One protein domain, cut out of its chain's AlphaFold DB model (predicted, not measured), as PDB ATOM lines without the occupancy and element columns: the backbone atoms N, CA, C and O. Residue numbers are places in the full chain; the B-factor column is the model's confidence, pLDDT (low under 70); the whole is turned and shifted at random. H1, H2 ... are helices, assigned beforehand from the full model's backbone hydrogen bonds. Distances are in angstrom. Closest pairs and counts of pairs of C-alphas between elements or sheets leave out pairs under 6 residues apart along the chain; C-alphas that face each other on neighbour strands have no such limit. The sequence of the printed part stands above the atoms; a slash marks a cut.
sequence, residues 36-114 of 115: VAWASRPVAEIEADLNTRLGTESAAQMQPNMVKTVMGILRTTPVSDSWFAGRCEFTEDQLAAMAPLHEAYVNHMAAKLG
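Overview. This is residues 36 to 114 of the 115 residues of an uncharacterized protein of Tropicimonas sp. IMCC6043 (UniProt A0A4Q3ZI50). One long helix, H5, runs through the middle, with H2 packed slantwise on one side of it and H3 running back along another side. The short helices H1 and H4 sit together near the end where H5 begins, and residues 75 to 91 make a wide loop from H3 to H4. The printed part has 79 residues with five named helices, in the order H1, H2, H3, H4, H5, and no named strand; its class is all helix. It is compact, with a radius of gyration of the C-alphas of 12.5 A, and elongated, with spans of 34 by 22 by 21 A.

Along the chain. H5, the longest helix, holds residues 99 to 113 and measures 22.1 A from C-alpha 99 at (247.072, 276.465, 241.482) to C-alpha 113 at (263.184, 280.464, 226.870). H2, residues 43 to 55, measures 16.7 A from first to last C-alpha. H3, residues 64 to 74, measures 15.1 A. H4 is residues 92 to 97, 8.6 A long, and H1 is residues 36 to 39, 5.1 A long, with C-alpha 36 at (247.456, 266.941, 245.897).

Arrangement. H5 touches H2, and their closest C-alphas, those of Glu 47 and Ala 104, are 4.9 A apart. These two helices run the same way at a steep tilt of 49 degrees. H5 also touches H3, where the closest C-alphas, those of Met 71 and Met 109, are 6.2 A apart. H3 and H5 run opposite ways at a shallow tilt of 18 degrees. H2 and H3 are apart. H1 touches H4, with the closest C-alphas, those of Val 36 and Gln 94, 6.5 A apart. H1 is close to H5 but not clearly touching it; their closest C-alphas, those of Ala 39 and Leu 101, are 5.3 A apart. H4 and H5 meet only through their link. In H2, H3 and H4 every O i to N i+4 pair is within hydrogen-bond range, in H5 10 of 11 are, and H1 is too short for such a pair.

Size, cuts and confidence. The two C-alphas farthest apart, those of Thr 91 and Gly 114, are 34.9 A apart. The printed part, residues 36 to 114, has no cut. The links H1 to H2 and H4 to H5 are tight, H2 to H3 is short, and H3 to H4 is long, with 17 residues. The mean pLDDT of the printed part is 82.7, and nine residues are under 70: residues 54 to 61 and residue 114.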
ATOM      1  N   VAL A  36     248.058 265.655 245.480       93.38
ATOM      2  CA  VAL A  36     247.456 266.941 245.897       93.38
ATOM      3  C   VAL A  36     248.367 267.669 246.879       93.38
ATOM      4  O   VAL A  36     248.658 268.847 246.687       93.38
ATOM      5  N   ALA A  37     248.847 266.977 247.914       94.56
ATOM      6  CA  ALA A  37     249.727 267.561 248.920       94.56
ATOM      7  C   ALA A  37     251.019 268.094 248.289       94.56
ATOM      8  O   ALA A  37     251.436 269.205 248.588       94.56
ATOM      9  N   TRP A  38     251.620 267.341 247.365       92.94
ATOM     10  CA  TRP A  38     252.816 267.766 246.644       92.94
ATOM     11  C   TRP A  38     252.550 268.966 245.717       92.94
ATOM     12  O   TRP A  38     253.349 269.905 245.701       92.94
ATOM     13  N   ALA A  39     251.436 268.954 244.977       92.62
ATOM     14  CA  ALA A  39     251.077 269.964 243.975       92.62
ATOM     15  C   ALA A  39     250.482 271.261 244.556       92.62
ATOM     16  O   ALA A  39     250.364 272.253 243.842       92.62
ATOM     17  N   SER A  40     250.124 271.264 245.841       95.19
ATOM     18  CA  SER A  40     249.624 272.440 246.573       95.19
ATOM     19  C   SER A  40     250.693 273.133 247.429       95.19
ATOM     20  O   SER A  40     250.398 274.106 248.125       95.19
ATOM     21  N   ARG A  41     251.944 272.656 247.385       96.12
ATOM     22  CA  ARG A  41     253.088 273.309 248.042       96.12
ATOM     23  C   ARG A  41     253.357 274.705 247.458       96.12
ATOM     24  O   ARG A  41     252.891 275.017 246.362       96.12
ATOM     25  N   PRO A  42     254.139 275.555 248.146       97.06
ATOM     26  CA  PRO A  42     254.552 276.845 247.602       97.06
ATOM     27  C   PRO A  42     255.239 276.719 246.234       97.06
ATOM     28  O   PRO A  42     256.041 275.811 246.016       97.06
ATOM     29  N   VAL A  43     254.982 277.683 245.343       94.69
ATOM     30  CA  VAL A  43     255.497 277.715 243.957       94.69
ATOM     31  C   VAL A  43     257.004 277.476 243.897       94.69
ATOM     32  O   VAL A  43     257.457 276.629 243.136       94.69
ATOM     33  N   ALA A  44     257.776 278.158 244.749       92.94
ATOM     34  CA  ALA A  44     259.234 278.046 244.771       92.94
ATOM     35  C   ALA A  44     259.737 276.624 245.093       92.94
ATOM     36  O   ALA A  44     260.765 276.199 244.566       92.94
ATOM     37  N   GLU A  45     259.019 275.870 245.933       93.94
ATOM     38  CA  GLU A  45     259.375 274.482 246.256       93.94
ATOM     39  C   GLU A  45     259.059 273.544 245.090       93.94
ATOM     40  O   GLU A  45     259.873 272.690 244.733       93.94
ATOM     41  N   ILE A  46     257.890 273.725 244.466       91.62
ATOM     42  CA  ILE A  46     257.494 272.946 243.289       91.62
ATOM     43  C   ILE A  46     258.460 273.222 242.134       91.62
ATOM     44  O   ILE A  46     258.922 272.286 241.490       91.62
ATOM     45  N   GLU A  47     258.808 274.483 241.886       88.12
ATOM     46  CA  GLU A  47     259.718 274.875 240.810       88.12
ATOM     47  C   GLU A  47     261.120 274.276 240.998       88.12
ATOM     48  O   GLU A  47     261.705 273.766 240.041       88.12
ATOM     49  N   ALA A  48     261.647 274.256 242.227       87.19
ATOM     50  CA  ALA A  48     262.914 273.590 242.535       87.19
ATOM     51  C   ALA A  48     262.870 272.077 242.228       87.19
ATOM     52  O   ALA A  48     263.808 271.529 241.633       87.19
ATOM     53  N   ASP A  49     261.760 271.410 242.563       86.81
ATOM     54  CA  ASP A  49     261.545 269.997 242.243       86.81
ATOM     55  C   ASP A  49     261.404 269.768 240.730       86.81
ATOM     56  O   ASP A  49     262.003 268.833 240.194       86.81
ATOM     57  N   LEU A  50     260.652 270.617 240.020       81.88
ATOM     58  CA  LEU A  50     260.493 270.553 238.563       81.88
ATOM     59  C   LEU A  50     261.830 270.770 237.853       81.88
ATOM     60  O   LEU A  50     262.181 270.000 236.964       81.88
ATOM     61  N   ASN A  51     262.627 271.749 238.284       77.31
ATOM     62  CA  ASN A  51     263.971 271.990 237.759       77.31
ATOM     63  C   ASN A  51     264.878 270.762 237.916       77.31
ATOM     64  O   ASN A  51     265.667 270.470 237.022       77.31
ATOM     65  N   THR A  52     264.725 270.006 239.004       78.88
ATOM     66  CA  THR A  52     265.483 268.770 239.245       78.88
ATOM     67  C   THR A  52     264.962 267.596 238.406       78.88
ATOM     68  O   THR A  52     265.739 266.902 237.746       78.88
ATOM     69  N   ARG A  53     263.640 267.376 238.397       72.56
ATOM     70  CA  ARG A  53     262.973 266.229 237.749       72.56
ATOM     71  C   ARG A  53     262.901 266.356 236.228       72.56
ATOM     72  O   ARG A  53     263.112 265.385 235.515       72.56
ATOM     73  N   LEU A  54     262.608 267.551 235.727       66.81
ATOM     74  CA  LEU A  54     262.490 267.838 234.294       66.81
ATOM     75  C   LEU A  54     263.809 268.334 233.690       66.81
ATOM     76  O   LEU A  54     264.029 268.194 232.485       66.81
ATOM     77  N   GLY A  55     264.704 268.894 234.510       55.97
ATOM     78  CA  GLY A  55     266.019 269.361 234.069       55.97
ATOM     79  C   GLY A  55     267.016 268.251 233.747       55.97
ATOM     80  O   GLY A  55     268.017 268.544 233.098       55.97
ATOM     81  N   THR A  56     266.750 267.005 234.148       49.06
ATOM     82  CA  THR A  56     267.697 265.892 233.999       49.06
ATOM     83  C   THR A  56     267.467 265.022 232.759       49.06
ATOM     84  O   THR A  56     268.467 264.604 232.184       49.06
ATOM     85  N   GLU A  57     266.235 264.803 232.263       48.34
ATOM     86  CA  GLU A  57     266.044 263.884 231.112       48.34
ATOM     87  C   GLU A  57     265.013 264.283 230.029       48.34
ATOM     88  O   GLU A  57     265.262 263.995 228.860       48.34
ATOM     89  N   SER A  58     263.905 264.982 230.322       50.81
ATOM     90  CA  SER A  58     262.806 265.164 229.340       50.81
ATOM     91  C   SER A  58     262.597 266.599 228.835       50.81
ATOM     92  O   SER A  58     262.424 266.805 227.633       50.81
ATOM     93  N   ALA A  59     262.661 267.619 229.700       48.31
ATOM     94  CA  ALA A  59     262.414 269.005 229.283       48.31
ATOM     95  C   ALA A  59     263.648 269.702 228.691       48.31
ATOM     96  O   ALA A  59     263.518 270.608 227.870       48.31
ATOM     97  N   ALA A  60     264.857 269.266 229.060       51.53
ATOM     98  CA  ALA A  60     266.110 269.826 228.545       51.53
ATOM     99  C   ALA A  60     266.336 269.572 227.041       51.53
ATOM    100  O   ALA A  60     267.104 270.294 226.413       51.53
ATOM    101  N   GLN A  61     265.660 268.574 226.462       60.56
ATOM    102  CA  GLN A  61     265.774 268.217 225.044       60.56
ATOM    103  C   GLN A  61     264.680 268.852 224.171       60.56
ATOM    104  O   GLN A  61     264.665 268.653 222.955       60.56
ATOM    105  N   MET A  62     263.750 269.613 224.763       72.12
ATOM    106  CA  MET A  62     262.696 270.261 223.992       72.12
ATOM    107  C   MET A  62     263.276 271.382 223.129       72.12
ATOM    108  O   MET A  62     263.938 272.293 223.625       72.12
ATOM    109  N   GLN A  63     262.996 271.343 221.825       75.25
ATOM    110  CA  GLN A  63     263.373 272.439 220.936       75.25
ATOM    111  C   GLN A  63     262.653 273.741 221.344       75.25
ATOM    112  O   GLN A  63     261.497 273.687 221.773       75.25
ATOM    113  N   PRO A  64     263.269 274.925 221.167       79.50
ATOM    114  CA  PRO A  64     262.691 276.195 221.620       79.50
ATOM    115  C   PRO A  64     261.283 276.497 221.080       79.50
ATOM    116  O   PRO A  64     260.457 277.087 221.771       79.50
ATOM    117  N   ASN A  65     260.979 276.084 219.848       81.25
ATOM    118  CA  ASN A  65     259.639 276.205 219.264       81.25
ATOM    119  C   ASN A  65     258.600 275.341 219.999       81.25
ATOM    120  O   ASN A  65     257.473 275.781 220.198       81.25
ATOM    121  N   MET A  66     258.983 274.140 220.432       79.56
ATOM    122  CA  MET A  66     258.130 273.250 221.211       79.56
ATOM    123  C   MET A  66     257.896 273.809 222.616       79.56
ATOM    124  O   MET A  66     256.754 273.836 223.064       79.56
ATOM    125  N   VAL A  67     258.934 274.362 223.256       79.38
ATOM    126  CA  VAL A  67     258.817 275.055 224.552       79.38
ATOM    127  C   VAL A  67     257.823 276.221 224.467       79.38
ATOM    128  O   VAL A  67     256.941 276.325 225.314       79.38
ATOM    129  N   LYS A  68     257.885 277.050 223.411       82.75
ATOM    130  CA  LYS A  68     256.918 278.145 223.185       82.75
ATOM    131  C   LYS A  68     255.483 277.646 223.020       82.75
ATOM    132  O   LYS A  68     254.571 278.219 223.613       82.75
ATOM    133  N   THR A  69     255.279 276.588 222.235       83.69
ATOM    134  CA  THR A  69     253.953 275.980 222.040       83.69
ATOM    135  C   THR A  69     253.397 275.442 223.355       83.69
ATOM    136  O   THR A  69     252.272 275.775 223.721       83.69
ATOM    137  N   VAL A  70     254.196 274.669 224.097       80.38
ATOM    138  CA  VAL A  70     253.803 274.119 225.401       80.38
ATOM    139  C   VAL A  70     253.482 275.247 226.380       80.38
ATOM    140  O   VAL A  70     252.418 275.235 226.986       80.38
ATOM    141  N   MET A  71     254.329 276.273 226.473       84.75
ATOM    142  CA  MET A  71     254.090 277.426 227.343       84.75
ATOM    143  C   MET A  71     252.785 278.164 227.003       84.75
ATOM    144  O   MET A  71     252.034 278.519 227.911       84.75
ATOM    145  N   GLY A  72     252.482 278.381 225.717       83.94
ATOM    146  CA  GLY A  72     251.228 279.017 225.294       83.94
ATOM    147  C   GLY A  72     249.985 278.223 225.711       83.94
ATOM    148  O   GLY A  72     248.986 278.802 226.138       83.94
ATOM    149  N   ILE A  73     250.070 276.895 225.649       82.62
ATOM    150  CA  ILE A  73     248.991 275.997 226.071       82.62
ATOM    151  C   ILE A  73     248.874 275.983 227.595       82.62
ATOM    152  O   ILE A  73     247.780 276.191 228.115       82.62
ATOM    153  N   LEU A  74     249.984 275.829 228.323       83.94
ATOM    154  CA  LEU A  74     249.992 275.831 229.788       83.94
ATOM    155  C   LEU A  74     249.372 277.109 230.344       83.94
ATOM    156  O   LEU A  74     248.467 277.028 231.162       83.94
ATOM    157  N   ARG A  75     249.754 278.284 229.826       86.19
ATOM    158  CA  ARG A  75     249.203 279.582 230.263       86.19
ATOM    159  C   ARG A  75     247.674 279.684 230.140       86.19
ATOM    160  O   ARG A  75     247.082 280.518 230.814       86.19
ATOM    161  N   THR A  76     247.039 278.873 229.293       84.81
ATOM    162  CA  THR A  76     245.584 278.902 229.049       84.81
ATOM    163  C   THR A  76     244.846 277.662 229.554       84.81
ATOM    164  O   THR A  76     243.617 277.630 229.511       84.81
ATOM    165  N   THR A  77     245.570 276.657 230.054       83.38
ATOM    166  CA  THR A  77     245.003 275.373 230.478       83.38
ATOM    167  C   THR A  77     245.055 275.258 232.001       83.38
ATOM    168  O   THR A  77     246.150 275.334 232.558       83.38
ATOM    169  N   PRO A  78     243.917 275.069 232.691       83.44
ATOM    170  CA  PRO A  78     243.917 274.824 234.130       83.44
ATOM    171  C   PRO A  78     244.549 273.465 234.465       83.44
ATOM    172  O   PRO A  78     244.613 272.570 233.617       83.44
ATOM    173  N   VAL A  79     244.988 273.297 235.717       86.31
ATOM    174  CA  VAL A  79     245.436 271.990 236.222       86.31
ATOM    175  C   VAL A  79     244.293 270.986 236.106       86.31
ATOM    176  O   VAL A  79     243.143 271.298 236.417       86.31
ATOM    177  N   SER A  80     244.614 269.776 235.657       85.50
ATOM    178  CA  SER A  80     243.664 268.675 235.534       85.50
ATOM    179  C   SER A  80     244.319 267.345 235.892       85.50
ATOM    180  O   SER A  80     245.545 267.223 235.926       85.50
ATOM    181  N   ASP A  81     243.489 266.321 236.087       83.75
ATOM    182  CA  ASP A  81     243.899 264.938 236.356       83.75
ATOM    183  C   ASP A  81     244.962 264.426 235.379       83.75
ATOM    184  O   ASP A  81     245.877 263.699 235.767       83.75
ATOM    185  N   SER A  82     244.881 264.848 234.113       80.12
ATOM    186  CA  SER A  82     245.796 264.396 233.068       80.12
ATOM    187  C   SER A  82     247.242 264.830 233.293       80.12
ATOM    188  O   SER A  82     248.119 264.232 232.691       80.12
ATOM    189  N   TRP A  83     247.517 265.822 234.145       82.31
ATOM    190  CA  TRP A  83     248.879 266.306 234.412       82.31
ATOM    191  C   TRP A  83     249.732 265.307 235.212       82.31
ATOM    192  O   TRP A  83     250.954 265.461 235.304       82.31
ATOM    193  N   PHE A  84     249.112 264.281 235.798       82.19
ATOM    194  CA  PHE A  84     249.772 263.311 236.663       82.19
ATOM    195  C   PHE A  84     249.798 261.920 236.044       82.19
ATOM    196  O   PHE A  84     248.839 261.482 235.413       82.19
ATOM    197  N   ALA A  85     250.872 261.181 236.328       75.75
ATOM    198  CA  ALA A  85     250.927 259.766 235.998       75.75
ATOM    199  C   ALA A  85     249.993 258.938 236.879       75.75
ATOM    200  O   ALA A  85     250.041 259.033 238.112       75.75
ATOM    201  N   GLY A  86     249.194 258.073 236.251       73.38
ATOM    202  CA  GLY A  86     248.242 257.178 236.915       73.38
ATOM    203  C   GLY A  86     246.809 257.723 236.990       73.38
ATOM    204  O   GLY A  86     246.546 258.883 236.697       73.38
ATOM    205  N   ARG A  87     245.850 256.862 237.360       77.75
ATOM    206  CA  ARG A  87     244.432 257.250 237.462       77.75
ATOM    207  C   ARG A  87     244.154 257.927 238.804       77.75
ATOM    208  O   ARG A  87     244.085 257.242 239.822       77.75
ATOM    209  N   CYS A  88     243.950 259.238 238.779       83.56
ATOM    210  CA  CYS A  88     243.319 260.002 239.850       83.56
ATOM    211  C   CYS A  88     242.167 260.804 239.252       83.56
ATOM    212  O   CYS A  88     242.329 261.361 238.173       83.56
ATOM    213  N   GLU A  89     241.034 260.840 239.943       89.69
ATOM    214  CA  GLU A  89     239.931 261.752 239.640       89.69
ATOM    215  C   GLU A  89     239.901 262.779 240.770       89.69
ATOM    216  O   GLU A  89     239.517 262.448 241.898       89.69
ATOM    217  N   PHE A  90     240.411 263.985 240.518       90.31
ATOM    218  CA  PHE A  90     240.459 265.028 241.535       90.31
ATOM    219  C   PHE A  90     239.143 265.803 241.568       90.31
ATOM    220  O   PHE A  90     238.505 266.070 240.553       90.31
ATOM    221  N   THR A  91     238.735 266.194 242.770       94.50
ATOM    222  CA  THR A  91     237.633 267.146 242.946       94.50
ATOM    223  C   THR A  91     238.043 268.543 242.478       94.50
ATOM    224  O   THR A  91     239.230 268.872 242.438       94.50
ATOM    225  N   GLU A  92     237.065 269.401 242.183       92.06
ATOM    226  CA  GLU A  92     237.329 270.794 241.799       92.06
ATOM    227  C   GLU A  92     238.132 271.548 242.870       92.06
ATOM    228  O   GLU A  92     239.084 272.247 242.535       92.06
ATOM    229  N   ASP A  93     237.827 271.336 244.156       94.94
ATOM    230  CA  ASP A  93     238.566 271.941 245.273       94.94
ATOM    231  C   ASP A  93     240.026 271.473 245.319       94.94
ATOM    232  O   ASP A  93     240.935 272.260 245.590       94.94
ATOM    233  N   GLN A  94     240.274 270.194 245.024       94.44
ATOM    234  CA  GLN A  94     241.631 269.656 244.945       94.44
ATOM    235  C   GLN A  94     242.396 270.256 243.768       94.44
ATOM    236  O   GLN A  94     243.544 270.647 243.948       94.44
ATOM    237  N   LEU A  95     241.773 270.376 242.593       92.00
ATOM    238  CA  LEU A  95     242.390 271.018 241.429       92.00
ATOM    239  C   LEU A  95     242.661 272.507 241.680       92.00
ATOM    240  O   LEU A  95     243.732 273.004 241.335       92.00
ATOM    241  N   ALA A  96     241.739 273.211 242.343       91.69
ATOM    242  CA  ALA A  96     241.917 274.607 242.730       91.69
ATOM    243  C   ALA A  96     243.082 274.785 243.718       91.69
ATOM    244  O   ALA A  96     243.878 275.715 243.579       91.69
ATOM    245  N   ALA A  97     243.241 273.865 244.675       93.50
ATOM    246  CA  ALA A  97     244.370 273.863 245.605       93.50
ATOM    247  C   ALA A  97     245.728 273.633 244.912       93.50
ATOM    248  O   ALA A  97     246.762 274.000 245.467       93.50
ATOM    249  N   MET A  98     245.741 273.069 243.699       94.19
ATOM    250  CA  MET A  98     246.948 272.870 242.888       94.19
ATOM    251  C   MET A  98     247.309 274.079 242.014       94.19
ATOM    252  O   MET A  98     248.205 273.972 241.178       94.19
ATOM    253  N   ALA A  99     246.672 275.243 242.187       92.12
ATOM    254  CA  ALA A  99     247.072 276.465 241.482       92.12
ATOM    255  C   ALA A  99     248.593 276.765 241.545       92.12
ATOM    256  O   ALA A  99     249.148 277.148 240.512       92.12
ATOM    257  N   PRO A 100     249.312 276.519 242.665       94.44
ATOM    258  CA  PRO A 100     250.767 276.690 242.706       94.44
ATOM    259  C   PRO A 100     251.542 275.825 241.701       94.44
ATOM    260  O   PRO A 100     252.578 276.254 241.194       94.44
ATOM    261  N   LEU A 101     251.053 274.621 241.376       91.69
ATOM    262  CA  LEU A 101     251.672 273.758 240.368       91.69
ATOM    263  C   LEU A 101     251.629 274.392 238.977       91.69
ATOM    264  O   LEU A 101     252.613 274.325 238.241       91.69
ATOM    265  N   HIS A 102     250.497 275.002 238.617       91.00
ATOM    266  CA  HIS A 102     250.335 275.685 237.334       91.00
ATOM    267  C   HIS A 102     251.378 276.788 237.165       91.00
ATOM    268  O   HIS A 102     252.111 276.804 236.174       91.00
ATOM    269  N   GLU A 103     251.489 277.650 238.174       91.50
ATOM    270  CA  GLU A 103     252.442 278.757 238.192       91.50
ATOM    271  C   GLU A 103     253.889 278.253 238.103       91.50
ATOM    272  O   GLU A 103     254.652 278.712 237.251       91.50
ATOM    273  N   ALA A 104     254.248 277.239 238.898       90.62
ATOM    274  CA  ALA A 104     255.585 276.650 238.878       90.62
ATOM    275  C   ALA A 104     255.953 276.060 237.504       90.62
ATOM    276  O   ALA A 104     257.085 276.212 237.043       90.62
ATOM    277  N   TYR A 105     255.004 275.415 236.817       86.50
ATOM    278  CA  TYR A 105     255.236 274.852 235.485       86.50
ATOM    279  C   TYR A 105     255.439 275.941 234.426       86.50
ATOM    280  O   TYR A 105     256.321 275.827 233.570       86.50
ATOM    281  N   VAL A 106     254.638 277.010 234.483       87.44
ATOM    282  CA  VAL A 106     254.780 278.157 233.580       87.44
ATOM    283  C   VAL A 106     256.134 278.836 233.790       87.44
ATOM    284  O   VAL A 106     256.825 279.085 232.801       87.44
ATOM    285  N   ASN A 107     256.548 279.059 235.042       88.62
ATOM    286  CA  ASN A 107     257.850 279.651 235.372       88.62
ATOM    287  C   ASN A 107     259.010 278.772 234.886       88.62
ATOM    288  O   ASN A 107     259.914 279.264 234.209       88.62
ATOM    289  N   HIS A 108     258.940 277.456 235.121       85.56
ATOM    290  CA  HIS A 108     259.943 276.501 234.638       85.56
ATOM    291  C   HIS A 108     260.132 276.577 233.113       85.56
ATOM    292  O   HIS A 108     261.259 276.604 232.614       85.56
ATOM    293  N   MET A 109     259.031 276.633 232.356       82.06
ATOM    294  CA  MET A 109     259.080 276.702 230.893       82.06
ATOM    295  C   MET A 109     259.528 278.078 230.382       82.06
ATOM    296  O   MET A 109     260.254 278.139 229.387       82.06
ATOM    297  N   ALA A 110     259.158 279.166 231.063       84.31
ATOM    298  CA  ALA A 110     259.625 280.517 230.745       84.31
ATOM    299  C   ALA A 110     261.150 280.640 230.917       84.31
ATOM    300  O   ALA A 110     261.841 281.094 230.003       84.31
ATOM    301  N   ALA A 111     261.700 280.096 232.008       83.19
ATOM    302  CA  ALA A 111     263.141 280.083 232.255       83.19
ATOM    303  C   ALA A 111     263.930 279.360 231.144       83.19
ATOM    304  O   ALA A 111     265.043 279.762 230.800       83.19
ATOM    305  N   LYS A 112     263.354 278.322 230.513       76.19
ATOM    306  CA  LYS A 112     263.968 277.633 229.357       76.19
ATOM    307  C   LYS A 112     264.034 278.496 228.095       76.19
ATOM    308  O   LYS A 112     264.873 278.236 227.235       76.19
ATOM    309  N   LEU A 113     263.168 279.499 227.972       73.88
ATOM    310  CA  LEU A 113     263.184 280.464 226.870       73.88
ATOM    311  C   LEU A 113     264.097 281.667 227.144       73.88
ATOM    312  O   LEU A 113     264.360 282.430 226.215       73.88
ATOM    313  N   GLY A 114     264.606 281.809 228.374       69.88
ATOM    314  CA  GLY A 114     265.335 282.998 228.818       69.88
ATOM    315  C   GLY A 114     264.430 284.221 229.004       69.88
ATOM    316  O   GLY A 114     264.903 285.341 228.816       69.88
TER     317      GLY A 114